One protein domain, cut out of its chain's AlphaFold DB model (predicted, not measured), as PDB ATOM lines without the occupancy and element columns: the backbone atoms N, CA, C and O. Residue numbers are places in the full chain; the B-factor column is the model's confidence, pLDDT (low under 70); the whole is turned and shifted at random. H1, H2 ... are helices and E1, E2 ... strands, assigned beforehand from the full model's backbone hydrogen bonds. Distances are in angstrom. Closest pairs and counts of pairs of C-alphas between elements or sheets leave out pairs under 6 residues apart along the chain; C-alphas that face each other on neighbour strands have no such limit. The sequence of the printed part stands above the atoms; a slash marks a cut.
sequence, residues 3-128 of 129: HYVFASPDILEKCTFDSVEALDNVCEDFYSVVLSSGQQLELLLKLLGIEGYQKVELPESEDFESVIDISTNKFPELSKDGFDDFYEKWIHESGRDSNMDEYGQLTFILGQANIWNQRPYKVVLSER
ATOM      1  N   HIS A   3      67.600-126.376  63.117       94.62
ATOM      2  CA  HIS A   3      67.814-125.013  62.662       94.62
ATOM      3  C   HIS A   3      66.853-124.092  63.406       94.62
ATOM      4  O   HIS A   3      65.644-124.328  63.437       94.62
ATOM      5  N   TYR A   4      67.413-123.067  64.041       96.31
ATOM      6  CA  TYR A   4      66.655-122.068  64.779       96.31
ATOM      7  C   TYR A   4      66.864-120.701  64.149       96.31
ATOM      8  O   TYR A   4      67.994-120.220  64.099       96.31
ATOM      9  N   VAL A   5      65.781-120.083  63.685       96.25
ATOM     10  CA  VAL A   5      65.790-118.769  63.043       96.25
ATOM     11  C   VAL A   5      65.435-117.703  64.066       96.25
ATOM     12  O   VAL A   5      64.331-117.670  64.603       96.25
ATOM     13  N   PHE A   6      66.382-116.815  64.322       96.44
ATOM     14  CA  PHE A   6      66.205-115.611  65.111       96.44
ATOM     15  C   PHE A   6      65.750-114.485  64.189       96.44
ATOM     16  O   PHE A   6      66.436-114.162  63.219       96.44
ATOM     17  N   ALA A   7      64.607-113.884  64.504       95.62
ATOM     18  CA  ALA A   7      64.012-112.829  63.697       95.62
ATOM     19  C   ALA A   7      63.433-111.721  64.578       95.62
ATOM     20  O   ALA A   7      63.010-111.948  65.715       95.62
ATOM     21  N   SER A   8      63.380-110.510  64.032       94.38
ATOM     22  CA  SER A   8      62.765-109.357  64.688       94.38
ATOM     23  C   SER A   8      61.886-108.612  63.681       94.38
ATOM     24  O   SER A   8      62.325-107.600  63.128       94.38
ATOM     25  N   PRO A   9      60.682-109.142  63.388       91.31
ATOM     26  CA  PRO A   9      59.757-108.512  62.454       91.31
ATOM     27  C   PRO A   9      59.207-107.208  63.043       91.31
ATOM     28  O   PRO A   9      58.974-107.101  64.249       91.31
ATOM     29  N   ASP A  10      58.966-106.210  62.195       84.12
ATOM     30  CA  ASP A  10      58.405-104.930  62.652       84.12
ATOM     31  C   ASP A  10      56.897-105.035  62.941       84.12
ATOM     32  O   ASP A  10      56.356-104.301  63.772       84.12
ATOM     33  N   ILE A  11      56.214-105.971  62.275       85.25
ATOM     34  CA  ILE A  11      54.776-106.231  62.391       85.25
ATOM     35  C   ILE A  11      54.560-107.749  62.416       85.25
ATOM     36  O   ILE A  11      55.186-108.478  61.651       85.25
ATOM     37  N   LEU A  12      53.654-108.225  63.275       85.19
ATOM     38  CA  LEU A  12      53.172-109.608  63.247       85.19
ATOM     39  C   LEU A  12      51.811-109.668  62.558       85.19
ATOM     40  O   LEU A  12      50.778-109.339  63.147       85.19
ATOM     41  N   GLU A  13      51.818-110.096  61.303       82.44
ATOM     42  CA  GLU A  13      50.609-110.470  60.585       82.44
ATOM     43  C   GLU A  13      50.273-111.939  60.846       82.44
ATOM     44  O   GLU A  13      51.107-112.733  61.283       82.44
ATOM     45  N   LYS A  14      49.027-112.332  60.564       77.25
ATOM     46  CA  LYS A  14      48.563-113.706  60.809       77.25
ATOM     47  C   LYS A  14      49.424-114.754  60.088       77.25
ATOM     48  O   LYS A  14      49.584-115.844  60.617       77.25
ATOM     49  N   CYS A  15      49.955-114.397  58.922       86.56
ATOM     50  CA  CYS A  15      50.707-115.285  58.041       86.56
ATOM     51  C   CYS A  15      52.229-115.152  58.182       86.56
ATOM     52  O   CYS A  15      52.960-115.804  57.446       86.56
ATOM     53  N   THR A  16      52.733-114.314  59.099       88.56
ATOM     54  CA  THR A  16      54.176-114.025  59.217       88.56
ATOM     55  C   THR A  16      55.031-115.279  59.418       88.56
ATOM     56  O   THR A  16      56.190-115.297  59.021       88.56
ATOM     57  N   PHE A  17      54.470-116.331  60.018       91.75
ATOM     58  CA  PHE A  17      55.175-117.585  60.284       91.75
ATOM     59  C   PHE A  17      54.694-118.746  59.406       91.75
ATOM     60  O   PHE A  17      54.964-119.899  59.733       91.75
ATOM     61  N   ASP A  18      53.975-118.483  58.313       90.75
ATOM     62  CA  ASP A  18      53.488-119.549  57.426       90.75
ATOM     63  C   ASP A  18      54.641-120.156  56.604       90.75
ATOM     64  O   ASP A  18      54.657-121.363  56.373       90.75
ATOM     65  N   SER A  19      55.632-119.341  56.227       91.81
ATOM     66  CA  SER A  19      56.826-119.748  55.475       91.81
ATOM     67  C   SER A  19      57.998-118.782  55.694       91.81
ATOM     68  O   SER A  19      57.820-117.673  56.209       91.81
ATOM     69  N   VAL A  20      59.202-119.173  55.272       91.00
ATOM     70  CA  VAL A  20      60.387-118.297  55.250       91.00
ATOM     71  C   VAL A  20      60.147-117.084  54.348       91.00
ATOM     72  O   VAL A  20      60.515-115.972  54.711       91.00
ATOM     73  N   GLU A  21      59.473-117.267  53.208       91.38
ATOM     74  CA  GLU A  21      59.110-116.167  52.303       91.38
ATOM     75  C   GLU A  21      58.156-115.171  52.983       91.38
ATOM     76  O   GLU A  21      58.310-113.957  52.847       91.38
ATOM     77  N   ALA A  22      57.182-115.658  53.757       91.19
ATOM     78  CA  ALA A  22      56.278-114.786  54.502       91.19
ATOM     79  C   ALA A  22      57.014-113.982  55.588       91.19
ATOM     80  O   ALA A  22      56.698-112.809  55.795       91.19
ATOM     81  N   LEU A  23      58.013-114.586  56.239       92.12
ATOM     82  CA  LEU A  23      58.862-113.913  57.220       92.12
ATOM     83  C   LEU A  23      59.737-112.830  56.572       92.12
ATOM     84  O   LEU A  23      59.792-111.715  57.087       92.12
ATOM     85  N   ASP A  24      60.376-113.137  55.441       90.75
ATOM     86  CA  ASP A  24      61.250-112.222  54.687       90.75
ATOM     87  C   ASP A  24      60.510-110.943  54.248       90.75
ATOM     88  O   ASP A  24      61.049-109.841  54.291       90.75
ATOM     89  N   ASN A  25      59.214-111.053  53.937       88.88
ATOM     90  CA  ASN A  25      58.382-109.900  53.573       88.88
ATOM     91  C   ASN A  25      58.171-108.879  54.710       88.88
ATOM     92  O   ASN A  25      57.816-107.730  54.434       88.88
ATOM     93  N   VAL A  26      58.340-109.274  55.978       87.81
ATOM     94  CA  VAL A  26      58.074-108.418  57.157       87.81
ATOM     95  C   VAL A  26      59.279-108.253  58.087       87.81
ATOM     96  O   VAL A  26      59.197-107.538  59.093       87.81
ATOM     97  N   CYS A  27      60.387-108.923  57.781       88.31
ATOM     98  CA  CYS A  27      61.598-108.933  58.583       88.31
ATOM     99  C   CYS A  27      62.794-108.622  57.684       88.31
ATOM    100  O   CYS A  27      63.148-109.427  56.837       88.31
ATOM    101  N   GLU A  28      63.428-107.468  57.901       83.38
ATOM    102  CA  GLU A  28      64.574-107.010  57.096       83.38
ATOM    103  C   GLU A  28      65.746-107.999  57.101       83.38
ATOM    104  O   GLU A  28      66.369-108.217  56.073       83.38
ATOM    105  N   ASP A  29      66.018-108.601  58.260       86.38
ATOM    106  CA  ASP A  29      67.055-109.611  58.434       86.38
ATOM    107  C   ASP A  29      66.592-110.656  59.450       86.38
ATOM    108  O   ASP A  29      65.987-110.327  60.479       86.38
ATOM    109  N   PHE A  30      66.951-111.911  59.203       92.81
ATOM    110  CA  PHE A  30      66.865-113.004  60.165       92.81
ATOM    111  C   PHE A  30      68.109-113.888  60.057       92.81
ATOM    112  O   PHE A  30      68.743-113.981  59.006       92.81
ATOM    113  N   TYR A  31      68.477-114.536  61.158       93.94
ATOM    114  CA  TYR A  31      69.711-115.316  61.248       93.94
ATOM    115  C   TYR A  31      69.428-116.697  61.810       93.94
ATOM    116  O   TYR A  31      68.690-116.837  62.784       93.94
ATOM    117  N   SER A  32      70.043-117.718  61.221       92.94
ATOM    118  CA  SER A  32      69.898-119.094  61.678       92.94
ATOM    119  C   SER A  32      71.077-119.540  62.539       92.94
ATOM    120  O   SER A  32      72.229-119.166  62.308       92.94
ATOM    121  N   VAL A  33      70.778-120.373  63.535       93.94
ATOM    122  CA  VAL A  33      71.760-121.087  64.358       93.94
ATOM    123  C   VAL A  33      71.461-122.575  64.291       93.94
ATOM    124  O   VAL A  33      70.309-122.996  64.424       93.94
ATOM    125  N   VAL A  34      72.506-123.382  64.106       93.50
ATOM    126  CA  VAL A  34      72.386-124.842  64.036       93.50
ATOM    127  C   VAL A  34      72.774-125.469  65.368       93.50
ATOM    128  O   VAL A  34      73.947-125.517  65.745       93.50
ATOM    129  N   LEU A  35      71.785-126.013  66.073       92.81
ATOM    130  CA  LEU A  35      71.974-126.623  67.389       92.81
ATOM    131  C   LEU A  35      71.694-128.128  67.349       92.81
ATOM    132  O   LEU A  35      71.031-128.658  66.458       92.81
ATOM    133  N   SER A  36      72.217-128.861  68.325       89.81
ATOM    134  CA  SER A  36      72.038-130.316  68.395       89.81
ATOM    135  C   SER A  36      70.692-130.722  69.000       89.81
ATOM    136  O   SER A  36      70.257-131.851  68.782       89.81
ATOM    137  N   SER A  37      70.045-129.840  69.769       90.38
ATOM    138  CA  SER A  37      68.777-130.118  70.451       90.38
ATOM    139  C   SER A  37      68.086-128.839  70.944       90.38
ATOM    140  O   SER A  37      68.712-127.785  71.051       90.38
ATOM    141  N   GLY A  38      66.814-128.958  71.344       90.62
ATOM    142  CA  GLY A  38      66.091-127.876  72.023       90.62
ATOM    143  C   GLY A  38      66.701-127.479  73.374       90.62
ATOM    144  O   GLY A  38      66.668-126.310  73.731       90.62
ATOM    145  N   GLN A  39      67.359-128.402  74.084       92.94
ATOM    146  CA  GLN A  39      68.072-128.080  75.332       92.94
ATOM    147  C   GLN A  39      69.239-127.111  75.094       92.94
ATOM    148  O   GLN A  39      69.523-126.263  75.935       92.94
ATOM    149  N   GLN A  40      69.913-127.216  73.944       93.94
ATOM    150  CA  GLN A  40      70.953-126.258  73.571       93.94
ATOM    151  C   GLN A  40      70.364-124.883  73.253       93.94
ATOM    152  O   GLN A  40      70.985-123.880  73.592       93.94
ATOM    153  N   LEU A  41      69.162-124.827  72.670       95.31
ATOM    154  CA  LEU A  41      68.461-123.560  72.498       95.31
ATOM    155  C   LEU A  41      68.114-122.942  73.856       95.31
ATOM    156  O   LEU A  41      68.397-121.771  74.074       95.31
ATOM    157  N   GLU A  42      67.551-123.719  74.783       95.12
ATOM    158  CA  GLU A  42      67.227-123.238  76.133       95.12
ATOM    159  C   GLU A  42      68.465-122.701  76.862       95.12
ATOM    160  O   GLU A  42      68.415-121.637  77.477       95.12
ATOM    161  N   LEU A  43      69.597-123.404  76.752       95.88
ATOM    162  CA  LEU A  43      70.870-122.948  77.301       95.88
ATOM    163  C   LEU A  43      71.323-121.629  76.664       95.88
ATOM    164  O   LEU A  43      71.702-120.708  77.386       95.88
ATOM    165  N   LEU A  44      71.263-121.525  75.332       96.25
ATOM    166  CA  LEU A  44      71.633-120.310  74.611       96.25
ATOM    167  C   LEU A  44      70.766-119.128  75.063       96.25
ATOM    168  O   LEU A  44      71.298-118.098  75.465       96.25
ATOM    169  N   LEU A  45      69.442-119.297  75.078       96.19
ATOM    170  CA  LEU A  45      68.502-118.265  75.521       96.19
ATOM    171  C   LEU A  45      68.780-117.837  76.966       96.19
ATOM    172  O   LEU A  45      68.861-116.644  77.253       96.19
ATOM    173  N   LYS A  46      69.035-118.794  77.862       95.75
ATOM    174  CA  LYS A  46      69.406-118.509  79.251       95.75
ATOM    175  C   LYS A  46      70.699-117.697  79.359       95.75
ATOM    176  O   LYS A  46      70.761-116.758  80.151       95.75
ATOM    177  N   LEU A  47      71.734-118.030  78.587       95.62
ATOM    178  CA  LEU A  47      72.993-117.273  78.582       95.62
ATOM    179  C   LEU A  47      72.822-115.852  78.038       95.62
ATOM    180  O   LEU A  47      73.536-114.950  78.471       95.62
ATOM    181  N   LEU A  48      71.848-115.651  77.151       94.69
ATOM    182  CA  LEU A  48      71.427-114.335  76.674       94.69
ATOM    183  C   LEU A  48      70.535-113.579  77.672       94.69
ATOM    184  O   LEU A  48      70.146-112.448  77.398       94.69
ATOM    185  N   GLY A  49      70.215-114.174  78.825       94.12
ATOM    186  CA  GLY A  49      69.329-113.583  79.829       94.12
ATOM    187  C   GLY A  49      67.852-113.593  79.429       94.12
ATOM    188  O   GLY A  49      67.075-112.804  79.959       94.12
ATOM    189  N   ILE A  50      67.470-114.453  78.483       94.31
ATOM    190  CA  ILE A  50      66.102-114.591  77.989       94.31
ATOM    191  C   ILE A  50      65.410-115.676  78.804       94.31
ATOM    192  O   ILE A  50      65.757-116.857  78.728       94.31
ATOM    193  N   GLU A  51      64.398-115.277  79.562       90.81
ATOM    194  CA  GLU A  51      63.642-116.170  80.437       90.81
ATOM    195  C   GLU A  51      62.132-115.950  80.273       90.81
ATOM    196  O   GLU A  51      61.678-114.975  79.669       90.81
ATOM    197  N   GLY A  52      61.335-116.881  80.803       87.69
ATOM    198  CA  GLY A  52      59.877-116.736  80.875       87.69
ATOM    199  C   GLY A  52      59.153-116.742  79.525       87.69
ATOM    200  O   GLY A  52      58.034-116.243  79.436       87.69
ATOM    201  N   TYR A  53      59.775-117.294  78.483       91.12
ATOM    202  CA  TYR A  53      59.177-117.422  77.160       91.12
ATOM    203  C   TYR A  53      58.232-118.623  77.064       91.12
ATOM    204  O   TYR A  53      58.313-119.583  77.836       91.12
ATOM    205  N   GLN A  54      57.338-118.578  76.078       87.75
ATOM    206  CA  GLN A  54      56.453-119.687  75.741       87.75
ATOM    207  C   GLN A  54      56.716-120.151  74.315       87.75
ATOM    208  O   GLN A  54      56.840-119.339  73.400       87.75
ATOM    209  N   LYS A  55      56.784-121.472  74.148       93.12
ATOM    210  CA  LYS A  55      56.825-122.122  72.843       93.12
ATOM    211  C   LYS A  55      55.395-122.348  72.360       93.12
ATOM    212  O   LYS A  55      54.583-122.916  73.090       93.12
ATOM    213  N   VAL A  56      55.107-121.917  71.141       93.88
ATOM    214  CA  VAL A  56      53.833-122.124  70.453       93.88
ATOM    215  C   VAL A  56      54.100-122.961  69.211       93.88
ATOM    216  O   VAL A  56      54.962-122.627  68.403       93.88
ATOM    217  N   GLU A  57      53.380-124.068  69.064       94.75
ATOM    218  CA  GLU A  57      53.481-124.920  67.878       94.75
ATOM    219  C   GLU A  57      52.777-124.267  66.681       94.75
ATOM    220  O   GLU A  57      51.723-123.643  66.833       94.75
ATOM    221  N   LEU A  58      53.347-124.442  65.490       93.75
ATOM    222  CA  LEU A  58      52.851-123.906  64.223       93.75
ATOM    223  C   LEU A  58      52.453-125.066  63.291       93.75
ATOM    224  O   LEU A  58      53.166-125.386  62.341       93.75
ATOM    225  N   PRO A  59      51.317-125.742  63.542       91.38
ATOM    226  CA  PRO A  59      50.938-126.932  62.781       91.38
ATOM    227  C   PRO A  59      50.616-126.645  61.309       91.38
ATOM    228  O   PRO A  59      50.705-127.561  60.498       91.38
ATOM    229  N   GLU A  60      50.235-125.407  60.980       91.12
ATOM    230  CA  GLU A  60      49.862-124.997  59.618       91.12
ATOM    231  C   GLU A  60      51.005-124.314  58.852       91.12
ATOM    232  O   GLU A  60      50.830-123.991  57.684       91.12
ATOM    233  N   SER A  61      52.165-124.116  59.486       92.38
ATOM    234  CA  SER A  61      53.343-123.564  58.817       92.38
ATOM    235  C   SER A  61      54.021-124.623  57.948       92.38
ATOM    236  O   SER A  61      54.197-125.775  58.369       92.38
ATOM    237  N   GLU A  62      54.411-124.217  56.740       92.69
ATOM    238  CA  GLU A  62      55.125-125.063  55.783       92.69
ATOM    239  C   GLU A  62      56.583-125.265  56.214       92.69
ATOM    240  O   GLU A  62      57.073-126.395  56.205       92.69
ATOM    241  N   ASP A  63      57.235-124.194  56.677       94.44
ATOM    242  CA  ASP A  63      58.677-124.178  56.952       94.44
ATOM    243  C   ASP A  63      59.033-124.232  58.440       94.44
ATOM    244  O   ASP A  63      60.172-124.549  58.790       94.44
ATOM    245  N   PHE A  64      58.093-123.942  59.343       95.62
ATOM    246  CA  PHE A  64      58.365-123.874  60.777       95.62
ATOM    247  C   PHE A  64      57.549-124.899  61.566       95.62
ATOM    248  O   PHE A  64      56.379-125.168  61.306       95.62
ATOM    249  N   GLU A  65      58.177-125.495  62.574       95.44
ATOM    250  CA  GLU A  65      57.502-126.378  63.526       95.44
ATOM    251  C   GLU A  65      56.868-125.566  64.663       95.44
ATOM    252  O   GLU A  65      55.779-125.874  65.140       95.44
ATOM    253  N   SER A  66      57.553-124.511  65.110       95.19
ATOM    254  CA  SER A  66      57.158-123.747  66.294       95.19
ATOM    255  C   SER A  66      57.818-122.375  66.355       95.19
ATOM    256  O   SER A  66      58.833-122.132  65.703       95.19
ATOM    257  N   VAL A  67      57.259-121.503  67.192       95.94
ATOM    258  CA  VAL A  67      57.763-120.163  67.489       95.94
ATOM    259  C   VAL A  67      57.883-119.946  68.994       95.94
ATOM    260  O   VAL A  67      57.048-120.397  69.779       95.94
ATOM    261  N   ILE A  68      58.927-119.238  69.402       95.88
ATOM    262  CA  ILE A  68      59.122-118.727  70.754       95.88
ATOM    263  C   ILE A  68      59.106-117.205  70.679       95.88
ATOM    264  O   ILE A  68      59.943-116.613  69.999       95.88
ATOM    265  N   ASP A  69      58.181-116.575  71.397       94.31
ATOM    266  CA  ASP A  69      58.169-115.120  71.555       94.31
ATOM    267  C   ASP A  69      59.133-114.706  72.675       94.31
ATOM    268  O   ASP A  69      58.996-115.119  73.831       94.31
ATOM    269  N   ILE A  70      60.119-113.887  72.314       94.94
ATOM    270  CA  ILE A  70      61.142-113.341  73.210       94.94
ATOM    271  C   ILE A  70      61.112-111.805  73.227       94.94
ATOM    272  O   ILE A  70      62.053-111.168  73.698       94.94
ATOM    273  N   SER A  71      60.031-111.187  72.744       92.88
ATOM    274  CA  SER A  71      59.891-109.731  72.570       92.88
ATOM    275  C   SER A  71      60.004-108.941  73.875       92.88
ATOM    276  O   SER A  71      60.454-107.795  73.868       92.88
ATOM    277  N   THR A  72      59.631-109.556  75.001       92.31
ATOM    278  CA  THR A  72      59.725-108.976  76.352       92.31
ATOM    279  C   THR A  72      61.150-108.952  76.906       92.31
ATOM    280  O   THR A  72      61.417-108.235  77.870       92.31
ATOM    281  N   ASN A  73      62.062-109.715  76.302       93.69
ATOM    282  CA  ASN A  73      63.457-109.806  76.699       93.69
ATOM    283  C   ASN A  73      64.324-108.904  75.810       93.69
ATOM    284  O   ASN A  73      63.990-108.611  74.658       93.69
ATOM    285  N   LYS A  74      65.457-108.460  76.353       93.88
ATOM    286  CA  LYS A  74      66.474-107.725  75.596       93.88
ATOM    287  C   LYS A  74      67.686-108.607  75.384       93.88
ATOM    288  O   LYS A  74      68.104-109.301  76.306       93.88
ATOM    289  N   PHE A  75      68.266-108.533  74.196       94.06
ATOM    290  CA  PHE A  75      69.576-109.114  73.960       94.06
ATOM    291  C   PHE A  75      70.656-108.277  74.642       94.06
ATOM    292  O   PHE A  75      70.527-107.048  74.714       94.06
ATOM    293  N   PRO A  76      71.719-108.926  75.138       93.88
ATOM    294  CA  PRO A  76      72.849-108.217  75.700       93.88
ATOM    295  C   PRO A  76      73.573-107.442  74.594       93.88
ATOM    296  O   PRO A  76      73.923-107.989  73.552       93.88
ATOM    297  N   GLU A  77      73.816-106.158  74.836       94.62
ATOM    298  CA  GLU A  77      74.625-105.309  73.961       94.62
ATOM    299  C   GLU A  77      76.094-105.449  74.375       94.62
ATOM    300  O   GLU A  77      76.583-104.750  75.264       94.62
ATOM    301  N   LEU A  78      76.775-106.429  73.782       93.62
ATOM    302  CA  LEU A  78      78.143-106.797  74.140       93.62
ATOM    303  C   LEU A  78      79.172-105.997  73.328       93.62
ATOM    304  O   LEU A  78      78.989-105.726  72.142       93.62
ATOM    305  N   SER A  79      80.294-105.649  73.964       93.81
ATOM    306  CA  SER A  79      81.513-105.287  73.237       93.81
ATOM    307  C   SER A  79      82.116-106.530  72.577       93.81
ATOM    308  O   SER A  79      81.690-107.650  72.849       93.81
ATOM    309  N   LYS A  80      83.157-106.351  71.754       91.31
ATOM    310  CA  LYS A  80      83.894-107.488  71.191       91.31
ATOM    311  C   LYS A  80      84.424-108.429  72.282       91.31
ATOM    312  O   LYS A  80      84.125-109.611  72.245       91.31
ATOM    313  N   ASP A  81      85.132-107.887  73.271       94.06
ATOM    314  CA  ASP A  81      85.676-108.688  74.376       94.06
ATOM    315  C   ASP A  81      84.550-109.375  75.170       94.06
ATOM    316  O   ASP A  81      84.653-110.543  75.523       94.06
ATOM    317  N   GLY A  82      83.421-108.683  75.375       95.50
ATOM    318  CA  GLY A  82      82.254-109.271  76.036       95.50
ATOM    319  C   GLY A  82      81.590-110.388  75.225       95.50
ATOM    320  O   GLY A  82      81.041-111.321  75.807       95.50
ATOM    321  N   PHE A  83      81.635-110.310  73.893       96.19
ATOM    322  CA  PHE A  83      81.177-111.385  73.016       96.19
ATOM    323  C   PHE A  83      82.099-112.602  73.094       96.19
ATOM    324  O   PHE A  83      81.601-113.720  73.203       96.19
ATOM    325  N   ASP A  84      83.416-112.392  73.077       95.50
ATOM    326  CA  ASP A  84      84.392-113.479  73.199       95.50
ATOM    327  C   ASP A  84      84.204-114.220  74.539       95.50
ATOM    328  O   ASP A  84      84.073-115.446  74.543       95.50
ATOM    329  N   ASP A  85      84.026-113.489  75.648       96.44
ATOM    330  CA  ASP A  85      83.702-114.063  76.965       96.44
ATOM    331  C   ASP A  85      82.381-114.862  76.951       96.44
ATOM    332  O   ASP A  85      82.273-115.950  77.531       96.44
ATOM    333  N   PHE A  86      81.345-114.331  76.290       96.81
ATOM    334  CA  PHE A  86      80.067-115.023  76.117       96.81
ATOM    335  C   PHE A  86      80.232-116.320  75.315       96.81
ATOM    336  O   PHE A  86      79.681-117.352  75.707       96.81
ATOM    337  N   TYR A  87      80.983-116.285  74.213       96.94
ATOM    338  CA  TYR A  87      81.168-117.440  73.343       96.94
ATOM    339  C   TYR A  87      81.981-118.536  74.034       96.94
ATOM    340  O   TYR A  87      81.599-119.705  73.984       96.94
ATOM    341  N   GLU A  88      83.045-118.178  74.756       96.31
ATOM    342  CA  GLU A  88      83.799-119.131  75.576       96.31
ATOM    343  C   GLU A  88      82.899-119.817  76.611       96.31
ATOM    344  O   GLU A  88      82.935-121.043  76.766       96.31
ATOM    345  N   LYS A  89      82.032-119.044  77.277       96.50
ATOM    346  CA  LYS A  89      81.053-119.585  78.225       96.50
ATOM    347  C   LYS A  89      80.039-120.504  77.543       96.50
ATOM    348  O   LYS A  89      79.741-121.574  78.074       96.50
ATOM    349  N   TRP A  90      79.528-120.119  76.376       96.31
ATOM    350  CA  TRP A  90      78.615-120.937  75.579       96.31
ATOM    351  C   TRP A  90      79.236-122.288  75.211       96.31
ATOM    352  O   TRP A  90      78.624-123.330  75.452       96.31
ATOM    353  N   ILE A  91      80.463-122.293  74.692       96.31
ATOM    354  CA  ILE A  91      81.202-123.511  74.340       96.31
ATOM    355  C   ILE A  91      81.425-124.392  75.572       96.31
ATOM    356  O   ILE A  91      81.148-125.592  75.532       96.31
ATOM    357  N   HIS A  92      81.834-123.794  76.693       96.25
ATOM    358  CA  HIS A  92      82.053-124.517  77.941       96.25
ATOM    359  C   HIS A  92      80.775-125.176  78.483       96.25
ATOM    360  O   HIS A  92      80.792-126.361  78.818       96.25
ATOM    361  N   GLU A  93      79.665-124.436  78.566       95.62
ATOM    362  CA  GLU A  93      78.414-124.948  79.139       95.62
ATOM    363  C   GLU A  93      77.678-125.913  78.202       95.62
ATOM    364  O   GLU A  93      77.029-126.852  78.666       95.62
ATOM    365  N   SER A  94      77.786-125.717  76.887       93.62
ATOM    366  CA  SER A  94      77.161-126.602  75.899       93.62
ATOM    367  C   SER A  94      77.960-127.886  75.648       93.62
ATOM    368  O   SER A  94      77.410-128.838  75.084       93.62
ATOM    369  N   GLY A  95      79.239-127.915  76.045       93.00
ATOM    370  CA  GLY A  95      80.169-129.015  75.777       93.00
ATOM    371  C   GLY A  95      80.483-129.197  74.290       93.00
ATOM    372  O   GLY A  95      80.866-130.292  73.879       93.00
ATOM    373  N   ARG A  96      80.247-128.160  73.478       90.69
ATOM    374  CA  ARG A  96      80.493-128.164  72.032       90.69
ATOM    375  C   ARG A  96      81.959-127.858  71.748       90.69
ATOM    376  O   ARG A  96      82.666-127.314  72.588       90.69
ATOM    377  N   ASP A  97      82.398-128.184  70.541       92.06
ATOM    378  CA  ASP A  97      83.667-127.686  70.027       92.06
ATOM    379  C   ASP A  97      83.474-126.280  69.451       92.06
ATOM    380  O   ASP A  97      82.426-125.967  68.881       92.06
ATOM    381  N   SER A  98      84.507-125.442  69.560       90.12
ATOM    382  CA  SER A  98      84.521-124.132  68.906       90.12
ATOM    383  C   SER A  98      84.352-124.297  67.394       90.12
ATOM    384  O   SER A  98      85.130-124.996  66.743       90.12
ATOM    385  N   ASN A  99      83.375-123.596  66.824       93.12
ATOM    386  CA  ASN A  99      83.066-123.617  65.399       93.12
ATOM    387  C   ASN A  99      82.989-122.178  64.871       93.12
ATOM    388  O   ASN A  99      82.194-121.382  65.363       93.12
ATOM    389  N   MET A 100      83.796-121.853  63.855       92.56
ATOM    390  CA  MET A 100      83.819-120.513  63.255       92.56
ATOM    391  C   MET A 100      82.482-120.104  62.630       92.56
ATOM    392  O   MET A 100      82.135-118.926  62.689       92.56
ATOM    393  N   ASP A 101      81.720-121.051  62.080       92.50
ATOM    394  CA  ASP A 101      80.405-120.765  61.505       92.50
ATOM    395  C   ASP A 101      79.420-120.364  62.612       92.50
ATOM    396  O   ASP A 101      78.739-119.347  62.503       92.50
ATOM    397  N   GLU A 102      79.403-121.112  63.721       93.31
ATOM    398  CA  GLU A 102      78.562-120.809  64.888       93.31
ATOM    399  C   GLU A 102      78.987-119.498  65.563       93.31
ATOM    400  O   GLU A 102      78.139-118.676  65.906       93.31
ATOM    401  N   TYR A 103      80.297-119.266  65.704       95.38
ATOM    402  CA  TYR A 103      80.841-117.999  66.197       95.38
ATOM    403  C   TYR A 103      80.332-116.829  65.350       95.38
ATOM    404  O   TYR A 103      79.836-115.841  65.892       95.38
ATOM    405  N   GLY A 104      80.396-116.950  64.019       94.25
ATOM    406  CA  GLY A 104      79.881-115.948  63.091       94.25
ATOM    407  C   GLY A 104      78.377-115.725  63.252       94.25
ATOM    408  O   GLY A 104      77.950-114.587  63.427       94.25
ATOM    409  N   GLN A 105      77.581-116.798  63.263       94.25
ATOM    410  CA  GLN A 105      76.124-116.736  63.448       94.25
ATOM    411  C   GLN A 105      75.738-115.999  64.738       94.25
ATOM    412  O   GLN A 105      74.936-115.064  64.704       94.25
ATOM    413  N   LEU A 106      76.347-116.367  65.870       95.38
ATOM    414  CA  LEU A 106      76.088-115.723  67.159       95.38
ATOM    415  C   LEU A 106      76.587-114.272  67.191       95.38
ATOM    416  O   LEU A 106      75.923-113.416  67.777       95.38
ATOM    417  N   THR A 107      77.708-113.977  66.523       94.44
ATOM    418  CA  THR A 107      78.213-112.603  66.375       94.44
ATOM    419  C   THR A 107      77.196-111.732  65.644       94.44
ATOM    420  O   THR A 107      76.928-110.619  66.087       94.44
ATOM    421  N   PHE A 108      76.601-112.222  64.552       92.75
ATOM    422  CA  PHE A 108      75.587-111.468  63.812       92.75
ATOM    423  C   PHE A 108      74.341-111.219  64.662       92.75
ATOM    424  O   PHE A 108      73.916-110.073  64.776       92.75
ATOM    425  N   ILE A 109      73.815-112.245  65.336       93.69
ATOM    426  CA  ILE A 109      72.618-112.109  66.184       93.69
ATOM    427  C   ILE A 109      72.832-111.067  67.289       93.69
ATOM    428  O   ILE A 109      71.991-110.189  67.484       93.69
ATOM    429  N   LEU A 110      73.964-111.127  67.996       94.50
ATOM    430  CA  LEU A 110      74.255-110.183  69.080       94.50
ATOM    431  C   LEU A 110      74.700-108.811  68.575       94.50
ATOM    432  O   LEU A 110      74.437-107.808  69.237       94.50
ATOM    433  N   GLY A 111      75.269-108.734  67.372       93.38
ATOM    434  CA  GLY A 111      75.526-107.474  66.679       93.38
ATOM    435  C   GLY A 111      74.248-106.670  66.421       93.38
ATOM    436  O   GLY A 111      74.270-105.442  66.504       93.38
ATOM    437  N   GLN A 112      73.114-107.349  66.219       93.25
ATOM    438  CA  GLN A 112      71.819-106.699  66.015       93.25
ATOM    439  C   GLN A 112      71.124-106.261  67.310       93.25
ATOM    440  O   GLN A 112      70.076-105.616  67.235       93.25
ATOM    441  N   ALA A 113      71.685-106.548  68.493       93.69
ATOM    442  CA  ALA A 113      71.027-106.302  69.778       93.69
ATOM    443  C   ALA A 113      70.512-104.859  69.925       93.69
ATOM    444  O   ALA A 113      69.356-104.667  70.291       93.69
ATOM    445  N   ASN A 114      71.311-103.848  69.562       93.12
ATOM    446  CA  ASN A 114      70.909-102.435  69.647       93.12
ATOM    447  C   ASN A 114      69.647-102.132  68.810       93.12
ATOM    448  O   ASN A 114      68.755-101.416  69.261       93.12
ATOM    449  N   ILE A 115      69.540-102.715  67.613       92.56
ATOM    450  CA  ILE A 115      68.396-102.515  66.713       92.56
ATOM    451  C   ILE A 115      67.195-103.327  67.213       92.56
ATOM    452  O   ILE A 115      66.112-102.788  67.434       92.56
ATOM    453  N   TRP A 116      67.381-104.624  67.459       93.81
ATOM    454  CA  TRP A 116      66.300-105.539  67.834       93.81
ATOM    455  C   TRP A 116      65.720-105.243  69.224       93.81
ATOM    456  O   TRP A 116      64.536-105.478  69.476       93.81
ATOM    457  N   ASN A 117      66.501-104.659  70.138       94.38
ATOM    458  CA  ASN A 117      66.010-104.199  71.441       94.38
ATOM    459  C   ASN A 117      65.022-103.025  71.338       94.38
ATOM    460  O   ASN A 117      64.288-102.778  72.297       94.38
ATOM    461  N   GLN A 118      64.997-102.313  70.206       92.44
ATOM    462  CA  GLN A 118      64.072-101.208  69.932       92.44
ATOM    463  C   GLN A 118      62.840-101.656  69.134       92.44
ATOM    464  O   GLN A 118      61.845-100.931  69.094       92.44
ATOM    465  N   ARG A 119      62.890-102.845  68.522       91.19
ATOM    466  CA  ARG A 119      61.782-103.410  67.748       91.19
ATOM    467  C   ARG A 119      60.686-103.990  68.649       91.19
ATOM    468  O   ARG A 119      60.989-104.521  69.727       91.19
ATOM    469  N   PRO A 120      59.415-103.919  68.207       90.81
ATOM    470  CA  PRO A 120      58.277-104.396  68.986       90.81
ATOM    471  C   PRO A 120      58.264-105.918  69.145       90.81
ATOM    472  O   PRO A 120      57.803-106.397  70.179       90.81
ATOM    473  N   TYR A 121      58.792-106.658  68.164       93.06
ATOM    474  CA  TYR A 121      58.764-108.117  68.159       93.06
ATOM    475  C   TYR A 121      60.152-108.724  67.976       93.06
ATOM    476  O   TYR A 121      60.968-108.239  67.192       93.06
ATOM    477  N   LYS A 122      60.413-109.805  68.709       94.19
ATOM    478  CA  LYS A 122      61.573-110.689  68.566       94.19
ATOM    479  C   LYS A 122      61.103-112.116  68.784       94.19
ATOM    480  O   LYS A 122      60.445-112.405  69.785       94.19
ATOM    481  N   VAL A 123      61.458-113.006  67.872       95.38
ATOM    482  CA  VAL A 123      61.032-114.401  67.912       95.38
ATOM    483  C   VAL A 123      62.172-115.342  67.561       95.38
ATOM    484  O   VAL A 123      63.127-114.965  66.880       95.38
ATOM    485  N   VAL A 124      62.044-116.583  68.022       96.81
ATOM    486  CA  VAL A 124      62.880-117.702  67.593       96.81
ATOM    487  C   VAL A 124      61.986-118.780  67.004       96.81
ATOM    488  O   VAL A 124      61.122-119.315  67.695       96.81
ATOM    489  N   LEU A 125      62.183-119.089  65.732       96.44
ATOM    490  CA  LEU A 125      61.443-120.106  64.996       96.44
ATOM    491  C   LEU A 125      62.278-121.384  64.918       96.44
ATOM    492  O   LEU A 125      63.485-121.325  64.702       96.44
ATOM    493  N   SER A 126      61.649-122.541  65.092       96.12
ATOM    494  CA  SER A 126      62.273-123.836  64.805       96.12
ATOM    495  C   SER A 126      61.890-124.245  63.392       96.12
ATOM    496  O   SER A 126      60.698-124.392  63.123       96.12
ATOM    497  N   GLU A 127      62.862-124.440  62.505       93.75
ATOM    498  CA  GLU A 127      62.586-124.919  61.146       93.75
ATOM    499  C   GLU A 127      62.114-126.376  61.166       93.75
ATOM    500  O   GLU A 127      62.569-127.201  61.970       93.75
ATOM    501  N   ARG A 128      61.194-126.689  60.259       89.62
ATOM    502  CA  ARG A 128      60.691-128.034  60.018       89.62
ATOM    503  C   ARG A 128      61.717-128.795  59.174       89.62
ATOM    504  O   ARG A 128      62.071-128.366  58.082       89.62
TER     505      ARG A 128
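What this domain is: This is residues 3 to 128 of the 129 residues of an uncharacterized protein of Alteromonadaceae bacterium 2753L.S.0a.02 (UniProt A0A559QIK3). A strongly twisted sheet of five strands has two helices over one face, H2 over E1 and H4 over E2, which stay apart from each other, and the longest helix, H3, lies beyond them, off the sheet, touching H2 and close to H4. The short H1 only grazes the sheet, far from H3, and the four-residue H5 is off the sheet. The printed part has 126 residues, in the order E1 H1 E2 H2 E3 E4 H3 H4 H5 E5; the sheet runs E2 E1 E5 E4 E3, all antiparallel, and the class is mixed, helices and strands. The whole is compact, with a radius of gyration of the C-alphas of 14.1 A, and rounded, spanning 39 by 29 by 27 A.

How they stand to each other: Begin at E1, residues 3 to 7, an inner strand between E2, residues 30 to 35, and E5, residues 123 to 127. Look for N 6 and O 31, 2.8 A apart, and N 5 and O 125, also 2.8 A, both within hydrogen-bond range. On past E5 come E4, residues 64 to 69, with N 68 and O 124 at 2.8 A, and the edge strand E3, residues 54 to 57, with N 56 and O 67 at 2.8 A; E3 and E4 form a hairpin. H1, residues 20 to 24, only grazes the sheet. H2, residues 38 to 47, is on the sheet at a height of 9.7 A, over E1 and slantwise to it at 34 degrees on the local plane, with E2 only just not under it, as 2 of its C-alphas fall there. H4, residues 100 to 111, is on the same face at a height of 8.4 A, over E2 and slantwise to it at 41 degrees on the local plane; their closest C-alphas are those of Val 33 and Gln 105, 6.2 A apart. H3, residues 80 to 94, is not on the sheet. It touches H2, closest at the C-alphas of Gln 40 and Ser 94, 6.6 A, opposite ways at a tilt of 37 degrees, only just steep. H3 and H4 are close but not clearly touching, closest at the C-alphas of Tyr 87 and Tyr 103, 7.2 A. H5, residues 113 to 116, is not on the sheet and meets H4 only through their link. In H1, H2, H3 and H4 every O i to N i+4 pair is within hydrogen-bond range; H5 is too short for one.

Where its parts are: Find C-alpha 3 at (67.814, -125.013, 62.662), where E1 begins its 12.8 A. E2 is 16.2 A long, H2 14.3 A, E4 13.9 A and H4 15.8 A. H3 runs 20.8 A from C-alpha 80 at (83.894, -107.488, 71.191). E5 ends at C-alpha 127, (62.586, -124.919, 61.146).

The domain as a whole: The farthest C-alphas, those of Glu 60 and Asp 81, are 42.0 A apart. The printed part has no cut, and E1 to H1 is a long link of 12 residues. Mean pLDDT of the printed part is 92.9, and no printed residue is under 70.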